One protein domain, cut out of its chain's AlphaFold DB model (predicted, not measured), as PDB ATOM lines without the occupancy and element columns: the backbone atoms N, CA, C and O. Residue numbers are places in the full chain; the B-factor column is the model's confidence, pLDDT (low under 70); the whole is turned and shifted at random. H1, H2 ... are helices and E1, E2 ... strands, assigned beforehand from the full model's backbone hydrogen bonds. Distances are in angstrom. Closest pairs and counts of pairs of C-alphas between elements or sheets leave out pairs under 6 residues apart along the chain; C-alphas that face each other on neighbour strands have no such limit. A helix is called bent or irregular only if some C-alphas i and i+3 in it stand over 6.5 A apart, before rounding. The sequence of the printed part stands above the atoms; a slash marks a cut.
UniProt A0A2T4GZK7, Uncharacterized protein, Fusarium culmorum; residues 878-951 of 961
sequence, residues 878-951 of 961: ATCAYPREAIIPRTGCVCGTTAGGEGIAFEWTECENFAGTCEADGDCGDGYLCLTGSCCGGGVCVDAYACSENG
ATOM      1  N   ALA A 878      24.595 -36.399  -1.445       72.19
ATOM      2  CA  ALA A 878      23.541 -36.336  -2.463       72.19
ATOM      3  C   ALA A 878      22.471 -35.236  -2.259       72.19
ATOM      4  O   ALA A 878      21.586 -35.104  -3.099       72.19
ATOM      5  N   THR A 879      22.514 -34.459  -1.167       80.69
ATOM      6  CA  THR A 879      21.674 -33.255  -0.995       80.69
ATOM      7  C   THR A 879      22.483 -31.958  -1.044       80.69
ATOM      8  O   THR A 879      22.000 -30.938  -0.555       80.69
ATOM      9  N   CYS A 880      23.729 -32.003  -1.518       85.75
ATOM     10  CA  CYS A 880      24.543 -30.809  -1.672       85.75
ATOM     11  C   CYS A 880      24.203 -30.071  -2.972       85.75
ATOM     12  O   CYS A 880      24.126 -30.696  -4.029       85.75
ATOM     13  N   ALA A 881      24.023 -28.755  -2.890       87.12
ATOM     14  CA  ALA A 881      23.856 -27.866  -4.033       87.12
ATOM     15  C   ALA A 881      24.358 -26.458  -3.683       87.12
ATOM     16  O   ALA A 881      24.373 -26.072  -2.515       87.12
ATOM     17  N   TYR A 882      24.727 -25.667  -4.688       88.12
ATOM     18  CA  TYR A 882      24.907 -24.229  -4.484       88.12
ATOM     19  C   TYR A 882      23.541 -23.530  -4.352       88.12
ATOM     20  O   TYR A 882      22.568 -23.967  -4.981       88.12
ATOM     21  N   PRO A 883      23.438 -22.462  -3.539       88.94
ATOM     22  CA  PRO A 883      22.230 -21.643  -3.458       88.94
ATOM     23  C   PRO A 883      21.926 -20.996  -4.819       88.94
ATOM     24  O   PRO A 883      22.829 -20.758  -5.621       88.94
ATOM     25  N   ARG A 884      20.649 -20.702  -5.100       85.25
ATOM     26  CA  ARG A 884      20.217 -20.185  -6.418       85.25
ATOM     27  C   ARG A 884      20.849 -18.841  -6.752       85.25
ATOM     28  O   ARG A 884      21.097 -18.550  -7.912       85.25
ATOM     29  N   GLU A 885      21.121 -18.068  -5.715       85.38
ATOM     30  CA  GLU A 885      21.737 -16.751  -5.718       85.38
ATOM     31  C   GLU A 885      23.199 -16.794  -6.203       85.38
ATOM     32  O   GLU A 885      23.721 -15.770  -6.620       85.38
ATOM     33  N   ALA A 886      23.840 -17.971  -6.189       87.25
ATOM     34  CA  ALA A 886      25.169 -18.190  -6.756       87.25
ATOM     35  C   ALA A 886      25.143 -18.726  -8.201       87.25
ATOM     36  O   ALA A 886      26.199 -18.862  -8.809       87.25
ATOM     37  N   ILE A 887      23.983 -19.078  -8.764       87.12
ATOM     38  CA  ILE A 887      23.888 -19.635 -10.123       87.12
ATOM     39  C   ILE A 887      23.674 -18.485 -11.108       87.12
ATOM     40  O   ILE A 887      22.632 -17.833 -11.074       87.12
ATOM     41  N   ILE A 888      24.624 -18.266 -12.021       84.00
ATOM     42  CA  ILE A 888      24.545 -17.183 -13.008       84.00
ATOM     43  C   ILE A 888      23.533 -17.589 -14.101       84.00
ATOM     44  O   ILE A 888      23.792 -18.530 -14.866       84.00
ATOM     45  N   PRO A 889      22.351 -16.944 -14.200       77.81
ATOM     46  CA  PRO A 889      21.247 -17.481 -14.991       77.81
ATOM     47  C   PRO A 889      21.588 -17.635 -16.476       77.81
ATOM     48  O   PRO A 889      22.143 -16.731 -17.086       77.81
ATOM     49  N   ARG A 890      21.184 -18.766 -17.073       72.88
ATOM     50  CA  ARG A 890      21.358 -19.113 -18.502       72.88
ATOM     51  C   ARG A 890      22.804 -19.328 -18.993       72.88
ATOM     52  O   ARG A 890      22.973 -19.487 -20.196       72.88
ATOM     53  N   THR A 891      23.810 -19.384 -18.117       75.94
ATOM     54  CA  THR A 891      25.232 -19.457 -18.540       75.94
ATOM     55  C   THR A 891      25.977 -20.744 -18.169       75.94
ATOM     56  O   THR A 891      27.057 -20.981 -18.688       75.94
ATOM     57  N   GLY A 892      25.438 -21.572 -17.266       82.38
ATOM     58  CA  GLY A 892      26.143 -22.750 -16.726       82.38
ATOM     59  C   GLY A 892      27.166 -22.434 -15.623       82.38
ATOM     60  O   GLY A 892      27.593 -23.343 -14.912       82.38
ATOM     61  N   CYS A 893      27.497 -21.155 -15.425       89.19
ATOM     62  CA  CYS A 893      28.452 -20.694 -14.425       89.19
ATOM     63  C   CYS A 893      27.848 -20.576 -13.015       89.19
ATOM     64  O   CYS A 893      26.695 -20.172 -12.830       89.19
ATOM     65  N   VAL A 894      28.662 -20.885 -12.004       89.56
ATOM     66  CA  VAL A 894      28.336 -20.787 -10.575       89.56
ATOM     67  C   VAL A 894      29.392 -19.936  -9.868       89.56
ATOM     68  O   VAL A 894      30.579 -20.076 -10.123       89.56
ATOM     69  N   CYS A 895      28.960 -19.046  -8.978       90.69
ATOM     70  CA  CYS A 895      29.784 -18.094  -8.240       90.69
ATOM     71  C   CYS A 895      30.267 -18.707  -6.910       90.69
ATOM     72  O   CYS A 895      29.567 -18.676  -5.892       90.69
ATOM     73  N   GLY A 896      31.450 -19.322  -6.939       90.56
ATOM     74  CA  GLY A 896      32.082 -20.005  -5.808       90.56
ATOM     75  C   GLY A 896      33.068 -19.139  -5.025       90.56
ATOM     76  O   GLY A 896      33.474 -18.066  -5.471       90.56
ATOM     77  N   THR A 897      33.469 -19.626  -3.849       91.12
ATOM     78  CA  THR A 897      34.478 -18.989  -2.986       91.12
ATOM     79  C   THR A 897      35.823 -19.715  -3.085       91.12
ATOM     80  O   THR A 897      35.884 -20.939  -2.940       91.12
ATOM     81  N   THR A 898      36.912 -18.975  -3.303       91.25
ATOM     82  CA  THR A 898      38.280 -19.520  -3.352       91.25
ATOM     83  C   THR A 898      38.809 -19.889  -1.948       91.25
ATOM     84  O   THR A 898      38.057 -19.898  -0.968       91.25
ATOM     85  N   ALA A 899      40.092 -20.228  -1.810       88.38
ATOM     86  CA  ALA A 899      40.765 -20.429  -0.524       88.38
ATOM     87  C   ALA A 899      41.216 -19.109   0.126       88.38
ATOM     88  O   ALA A 899      41.154 -18.982   1.350       88.38
ATOM     89  N   GLY A 900      41.590 -18.106  -0.674       84.75
ATOM     90  CA  GLY A 900      41.807 -16.724  -0.237       84.75
ATOM     91  C   GLY A 900      40.523 -16.013   0.206       84.75
ATOM     92  O   GLY A 900      40.586 -15.009   0.916       84.75
ATOM     93  N   GLY A 901      39.356 -16.565  -0.146       86.12
ATOM     94  CA  GLY A 901      38.039 -16.014   0.180       86.12
ATOM     95  C   GLY A 901      37.484 -15.059  -0.878       86.12
ATOM     96  O   GLY A 901      36.496 -14.375  -0.613       86.12
ATOM     97  N   GLU A 902      38.102 -15.011  -2.059       88.12
ATOM     98  CA  GLU A 902      37.621 -14.235  -3.202       88.12
ATOM     99  C   GLU A 902      36.498 -14.979  -3.944       88.12
ATOM    100  O   GLU A 902      36.240 -16.164  -3.708       88.12
ATOM    101  N   GLY A 903      35.784 -14.258  -4.810       89.88
ATOM    102  CA  GLY A 903      34.630 -14.773  -5.540       89.88
ATOM    103  C   GLY A 903      34.930 -15.022  -7.010       89.88
ATOM    104  O   GLY A 903      35.284 -14.088  -7.727       89.88
ATOM    105  N   ILE A 904      34.748 -16.262  -7.468       91.50
ATOM    106  CA  ILE A 904      35.037 -16.685  -8.844       91.50
ATOM    107  C   ILE A 904      33.835 -17.410  -9.460       91.50
ATOM    108  O   ILE A 904      33.243 -18.298  -8.848       91.50
ATOM    109  N   ALA A 905      33.466 -17.035 -10.683       90.94
ATOM    110  CA  ALA A 905      32.501 -17.757 -11.495       90.94
ATOM    111  C   ALA A 905      33.201 -18.890 -12.264       90.94
ATOM    112  O   ALA A 905      34.153 -18.644 -12.999       90.94
ATOM    113  N   PHE A 906      32.716 -20.120 -12.114       89.56
ATOM    114  CA  PHE A 906      33.285 -21.315 -12.745       89.56
ATOM    115  C   PHE A 906      32.186 -22.181 -13.379       89.56
ATOM    116  O   PHE A 906      31.040 -22.161 -12.925       89.56
ATOM    117  N   GLU A 907      32.516 -22.949 -14.420       87.75
ATOM    118  CA  GLU A 907      31.577 -23.900 -15.028       87.75
ATOM    119  C   GLU A 907      31.366 -25.118 -14.114       87.75
ATOM    120  O   GLU A 907      32.314 -25.661 -13.543       87.75
ATOM    121  N   TRP A 908      30.118 -25.569 -13.965       75.25
ATOM    122  CA  TRP A 908      29.798 -26.707 -13.103       75.25
ATOM    123  C   TRP A 908      30.278 -28.051 -13.682       75.25
ATOM    124  O   TRP A 908      29.578 -28.694 -14.465       75.25
ATOM    125  N   THR A 909      31.445 -28.516 -13.235       70.75
ATOM    126  CA  THR A 909      31.996 -29.841 -13.565       70.75
ATOM    127  C   THR A 909      31.715 -30.888 -12.479       70.75
ATOM    128  O   THR A 909      31.455 -30.565 -11.318       70.75
ATOM    129  N   GLU A 910      31.822 -32.174 -12.829       69.69
ATOM    130  CA  GLU A 910      31.855 -33.252 -11.831       69.69
ATOM    131  C   GLU A 910      33.152 -33.214 -10.990       69.69
ATOM    132  O   GLU A 910      34.121 -32.527 -11.318       69.69
ATOM    133  N   CYS A 911      33.173 -33.951  -9.874       75.56
ATOM    134  CA  CYS A 911      34.227 -33.913  -8.848       75.56
ATOM    135  C   CYS A 911      35.571 -34.567  -9.252       75.56
ATOM    136  O   CYS A 911      36.267 -35.122  -8.400       75.56
ATOM    137  N   GLU A 912      35.936 -34.537 -10.532       66.38
ATOM    138  CA  GLU A 912      37.138 -35.192 -11.063       66.38
ATOM    139  C   GLU A 912      38.429 -34.451 -10.660       66.38
ATOM    140  O   GLU A 912      39.424 -35.081 -10.301       66.38
ATOM    141  N   ASN A 913      38.386 -33.113 -10.601       71.56
ATOM    142  CA  ASN A 913      39.523 -32.239 -10.270       71.56
ATOM    143  C   ASN A 913      39.688 -32.002  -8.752       71.56
ATOM    144  O   ASN A 913      39.797 -30.869  -8.279       71.56
ATOM    145  N   PHE A 914      39.658 -33.073  -7.957       75.06
ATOM    146  CA  PHE A 914      39.701 -33.003  -6.492       75.06
ATOM    147  C   PHE A 914      41.122 -32.765  -5.944       75.06
ATOM    148  O   PHE A 914      41.976 -33.649  -5.995       75.06
ATOM    149  N   ALA A 915      41.351 -31.594  -5.339       76.00
ATOM    150  CA  ALA A 915      42.621 -31.207  -4.713       76.00
ATOM    151  C   ALA A 915      42.795 -31.756  -3.281       76.00
ATOM    152  O   ALA A 915      43.889 -31.733  -2.717       76.00
ATOM    153  N   GLY A 916      41.717 -32.238  -2.651       71.12
ATOM    154  CA  GLY A 916      41.718 -32.652  -1.246       71.12
ATOM    155  C   GLY A 916      41.566 -31.468  -0.298       71.12
ATOM    156  O   GLY A 916      40.501 -31.285   0.295       71.12
ATOM    157  N   THR A 917      42.607 -30.649  -0.181       75.88
ATOM    158  CA  THR A 917      42.656 -29.468   0.693       75.88
ATOM    159  C   THR A 917      43.257 -28.291  -0.057       75.88
ATOM    160  O   THR A 917      44.420 -28.362  -0.435       75.88
ATOM    161  N   CYS A 918      42.485 -27.217  -0.219       83.31
ATOM    162  CA  CYS A 918      43.025 -25.918  -0.608       83.31
ATOM    163  C   CYS A 918      43.514 -25.197   0.654       83.31
ATOM    164  O   CYS A 918      42.704 -24.902   1.536       83.31
ATOM    165  N   GLU A 919      44.814 -24.933   0.750       82.88
ATOM    166  CA  GLU A 919      45.402 -24.010   1.731       82.88
ATOM    167  C   GLU A 919      45.718 -22.646   1.090       82.88
ATOM    168  O   GLU A 919      45.726 -21.633   1.792       82.88
ATOM    169  N   ALA A 920      45.907 -22.599  -0.235       85.19
ATOM    170  CA  ALA A 920      46.060 -21.386  -1.031       85.19
ATOM    171  C   ALA A 920      45.384 -21.506  -2.412       85.19
ATOM    172  O   ALA A 920      45.173 -22.593  -2.946       85.19
ATOM    173  N   ASP A 921      45.074 -20.364  -3.029       83.38
ATOM    174  CA  ASP A 921      44.362 -20.322  -4.316       83.38
ATOM    175  C   ASP A 921      45.145 -20.964  -5.468       83.38
ATOM    176  O   ASP A 921      44.557 -21.630  -6.320       83.38
ATOM    177  N   GLY A 922      46.473 -20.811  -5.451       82.44
ATOM    178  CA  GLY A 922      47.396 -21.353  -6.447       82.44
ATOM    179  C   GLY A 922      47.779 -22.826  -6.260       82.44
ATOM    180  O   GLY A 922      48.633 -23.308  -7.002       82.44
ATOM    181  N   ASP A 923      47.171 -23.558  -5.315       86.19
ATOM    182  CA  ASP A 923      47.446 -24.993  -5.091       86.19
ATOM    183  C   ASP A 923      47.147 -25.865  -6.334       86.19
ATOM    184  O   ASP A 923      47.631 -26.992  -6.447       86.19
ATOM    185  N   CYS A 924      46.381 -25.324  -7.287       85.31
ATOM    186  CA  CYS A 924      45.996 -25.955  -8.548       85.31
ATOM    187  C   CYS A 924      46.939 -25.673  -9.736       85.31
ATOM    188  O   CYS A 924      46.815 -26.331 -10.769       85.31
ATOM    189  N   GLY A 925      47.892 -24.744  -9.598       83.06
ATOM    190  CA  GLY A 925      48.790 -24.321 -10.680       83.06
ATOM    191  C   GLY A 925      48.188 -23.298 -11.655       83.06
ATOM    192  O   GLY A 925      47.042 -22.877 -11.525       83.06
ATOM    193  N   ASP A 926      48.995 -22.869 -12.629       82.19
ATOM    194  CA  ASP A 926      48.655 -21.772 -13.545       82.19
ATOM    195  C   ASP A 926      47.355 -22.039 -14.331       82.19
ATOM    196  O   ASP A 926      47.181 -23.103 -14.926       82.19
ATOM    197  N   GLY A 927      46.452 -21.053 -14.354       81.88
ATOM    198  CA  GLY A 927      45.138 -21.129 -15.015       81.88
ATOM    199  C   GLY A 927      43.986 -21.606 -14.119       81.88
ATOM    200  O   GLY A 927      42.828 -21.310 -14.416       81.88
ATOM    201  N   TYR A 928      44.287 -22.272 -13.000       88.56
ATOM    202  CA  TYR A 928      43.291 -22.894 -12.126       88.56
ATOM    203  C   TYR A 928      43.298 -22.294 -10.716       88.56
ATOM    204  O   TYR A 928      44.353 -22.014 -10.149       88.56
ATOM    205  N   LEU A 929      42.113 -22.145 -10.119       89.69
ATOM    206  CA  LEU A 929      41.932 -21.677  -8.741       89.69
ATOM    207  C   LEU A 929      41.347 -22.781  -7.857       89.69
ATOM    208  O   LEU A 929      40.511 -23.577  -8.294       89.69
ATOM    209  N   CYS A 930      41.780 -22.818  -6.598       90.81
ATOM    210  CA  CYS A 930      41.347 -23.814  -5.625       90.81
ATOM    211  C   CYS A 930      40.093 -23.342  -4.854       90.81
ATOM    212  O   CYS A 930      40.167 -22.470  -3.987       90.81
ATOM    213  N   LEU A 931      38.926 -23.919  -5.164       90.06
ATOM    214  CA  LEU A 931      37.653 -23.616  -4.497       90.06
ATOM    215  C   LEU A 931      37.525 -24.283  -3.126       90.06
ATOM    216  O   LEU A 931      37.815 -25.472  -2.958       90.06
ATOM    217  N   THR A 932      36.934 -23.553  -2.180       88.69
ATOM    218  CA  THR A 932      36.514 -24.079  -0.876       88.69
ATOM    219  C   THR A 932      34.993 -24.240  -0.792       88.69
ATOM    220  O   THR A 932      34.231 -23.680  -1.575       88.69
ATOM    221  N   GLY A 933      34.519 -25.079   0.135       84.75
ATOM    222  CA  GLY A 933      33.079 -25.283   0.348       84.75
ATOM    223  C   GLY A 933      32.329 -25.967  -0.807       84.75
ATOM    224  O   GLY A 933      31.115 -25.812  -0.913       84.75
ATOM    225  N   SER A 934      33.026 -26.722  -1.663       85.88
ATOM    226  CA  SER A 934      32.427 -27.460  -2.783       85.88
ATOM    227  C   SER A 934      31.580 -28.667  -2.335       85.88
ATOM    228  O   SER A 934      31.783 -29.242  -1.260       85.88
ATOM    229  N   CYS A 935      30.693 -29.148  -3.215       85.25
ATOM    230  CA  CYS A 935      29.949 -30.393  -2.980       85.25
ATOM    231  C   CYS A 935      30.798 -31.672  -3.012       85.25
ATOM    232  O   CYS A 935      30.321 -32.726  -2.589       85.25
ATOM    233  N   CYS A 936      32.059 -31.586  -3.438       83.06
ATOM    234  CA  CYS A 936      32.983 -32.716  -3.476       83.06
ATOM    235  C   CYS A 936      33.556 -33.068  -2.088       83.06
ATOM    236  O   CYS A 936      34.305 -34.032  -1.951       83.06
ATOM    237  N   GLY A 937      33.197 -32.313  -1.040       74.06
ATOM    238  CA  GLY A 937      33.589 -32.593   0.347       74.06
ATOM    239  C   GLY A 937      35.021 -32.179   0.701       74.06
ATOM    240  O   GLY A 937      35.520 -32.573   1.755       74.06
ATOM    241  N   GLY A 938      35.664 -31.389  -0.159       79.88
ATOM    242  CA  GLY A 938      37.030 -30.891  -0.017       79.88
ATOM    243  C   GLY A 938      37.355 -29.845  -1.087       79.88
ATOM    244  O   GLY A 938      36.448 -29.318  -1.740       79.88
ATOM    245  N   GLY A 939      38.644 -29.551  -1.250       84.81
ATOM    246  CA  GLY A 939      39.144 -28.621  -2.265       84.81
ATOM    247  C   GLY A 939      38.979 -29.146  -3.695       84.81
ATOM    248  O   GLY A 939      39.152 -30.344  -3.935       84.81
ATOM    249  N   VAL A 940      38.656 -28.258  -4.639       89.00
ATOM    250  CA  VAL A 940      38.472 -28.576  -6.069       89.00
ATOM    251  C   VAL A 940      39.163 -27.521  -6.922       89.00
ATOM    252  O   VAL A 940      39.002 -26.332  -6.664       89.00
ATOM    253  N   CYS A 941      39.893 -27.957  -7.945       89.38
ATOM    254  CA  CYS A 941      40.500 -27.071  -8.931       89.38
ATOM    255  C   CYS A 941      39.510 -26.750 -10.051       89.38
ATOM    256  O   CYS A 941      38.992 -27.666 -10.696       89.38
ATOM    257  N   VAL A 942      39.276 -25.462 -10.294       89.25
ATOM    258  CA  VAL A 942      38.406 -24.973 -11.373       89.25
ATOM    259  C   VAL A 942      39.151 -24.009 -12.279       89.25
ATOM    260  O   VAL A 942      40.063 -23.312 -11.836       89.25
ATOM    261  N   ASP A 943      38.772 -23.999 -13.552       89.81
ATOM    262  CA  ASP A 943      39.278 -23.039 -14.527       89.81
ATOM    263  C   ASP A 943      38.813 -21.629 -14.134       89.81
ATOM    264  O   ASP A 943      37.623 -21.402 -13.896       89.81
ATOM    265  N   ALA A 944      39.758 -20.697 -14.014       88.31
ATOM    266  CA  ALA A 944      39.481 -19.337 -13.564       88.31
ATOM    267  C   ALA A 944      38.967 -18.409 -14.680       88.31
ATOM    268  O   ALA A 944      38.502 -17.309 -14.382       88.31
ATOM    269  N   TYR A 945      39.057 -18.826 -15.945       89.00
ATOM    270  CA  TYR A 945      38.794 -18.014 -17.134       89.00
ATOM    271  C   TYR A 945      37.607 -18.532 -17.956       89.00
ATOM    272  O   TYR A 945      36.965 -17.747 -18.648       89.00
ATOM    273  N   ALA A 946      37.249 -19.816 -17.841       87.00
ATOM    274  CA  ALA A 946      36.171 -20.451 -18.609       87.00
ATOM    275  C   ALA A 946      34.866 -19.629 -18.667       87.00
ATOM    276  O   ALA A 946      34.251 -19.500 -19.725       87.00
ATOM    277  N   CYS A 947      34.459 -19.012 -17.552       87.69
ATOM    278  CA  CYS A 947      33.269 -18.164 -17.533       87.69
ATOM    279  C   CYS A 947      33.487 -16.784 -18.183       87.69
ATOM    280  O   CYS A 947      32.595 -16.327 -18.894       87.69
ATOM    281  N   SER A 948      34.636 -16.121 -18.008       85.12
ATOM    282  CA  SER A 948      34.899 -14.802 -18.609       85.12
ATOM    283  C   SER A 948      35.182 -14.878 -20.113       85.12
ATOM    284  O   SER A 948      34.726 -13.996 -20.847       85.12
ATOM    285  N   GLU A 949      35.855 -15.935 -20.582       81.56
ATOM    286  CA  GLU A 949      36.111 -16.197 -22.005       81.56
ATOM    287  C   GLU A 949      34.831 -16.496 -22.795       81.56
ATOM    288  O   GLU A 949      34.651 -15.970 -23.895       81.56
ATOM    289  N   ASN A 950      33.921 -17.305 -22.240       70.25
ATOM    290  CA  ASN A 950      32.750 -17.832 -22.954       70.25
ATOM    291  C   ASN A 950      31.565 -16.841 -23.055       70.25
ATOM    292  O   ASN A 950      30.422 -17.241 -23.259       70.25
ATOM    293  N   GLY A 951      31.801 -15.539 -22.858       64.69
ATOM    294  CA  GLY A 951      30.773 -14.497 -23.001       64.69
ATOM    295  C   GLY A 951      29.638 -14.526 -21.963       64.69
ATOM    296  O   GLY A 951      28.662 -13.794 -22.118       64.69
TER     297      GLY A 951
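This is residues 878 to 951 of the 961 residues of an uncharacterized protein of Fusarium culmorum (UniProt A0A2T4GZK7). Two small antiparallel hairpins, E1 with E2 and E4 with E5, join at a single point into one strongly twisted sheet, with the short strand E3 added beside E5 at one edge. Little H1 packs on the E4 and E5 end of this sheet, H2 only grazes it near E2, and residues 878 to 892 are a long stretch with no named element. The printed part has 74 residues, under half of them in named elements, with two helices and five strands in the order E1 E2 E3 H1 E4 E5 H2; the sheet's order is E2 E1 E4 E5 E3, antiparallel, and the class is mixed, helices and strands. The whole is compact, with a radius of gyration of the C-alphas of 11.5 A and spans of 31 by 30 by 22 A.

The hairpin of E4, residues 928 to 932, and E5, residues 939 to 943, is antiparallel at 143 degrees between directions; N 931 and O 940 are 2.8 A apart, within hydrogen-bond range. E3, residues 914 to 916, is an edge strand, antiparallel to E5 at 144 degrees, with N 915 and O 939 at 2.9 A. The pairing of E5 is staggered: residues 939 to 940 pair with E3 and 940 to 943 with E4. The other hairpin, E1, residues 893 to 898, and E2, residues 903 to 907, is antiparallel at 137 degrees, with N 896 and O 904 at 2.8 A. E1 and E4 meet only at a point, where C-alphas 898 and 931 face each other at 4.3 A. The closest C-alphas of E2 and E5, those of Phe 906 and Val 942, are 6.4 A apart. H1, residues 921 to 924, is on the sheet at a height of 6.7 A, over none of the strands but only just, as 2 of its 4 C-alphas fall on E4 and 2 on E5; its closest C-alpha pair with E4 is Asp 921 and Cys 930, 4.8 A. H2, residues 946 to 949, only grazes the sheet with residues 946 to 948; its closest C-alpha pair with E2 is Cys 947 and Phe 906, 5.7 A. H1 and H2 are apart, and each is too short for an O i to N i+4 pair; their single O i to N i+3 pairs are not within range.

E1 is 14.9 A long from C-alpha 893 at (28.452, -20.694, -14.425). E2 and E5 are each 13.5 A, E4 13.2 A and E3 5.6 A. H1 is irregular, with C-alphas 921 and 924 7.2 A apart. H2 is 5.4 A long and ends with C-alpha 949 at (36.111, -16.197, -22.005).

The C-alphas farthest apart, those of Thr 879 and Asp 926, are 31.9 A apart. The printed part has no cut, and no link between named elements is long. Mean pLDDT of the printed part is 83.5; residues 910, 912 and 951 are under 70.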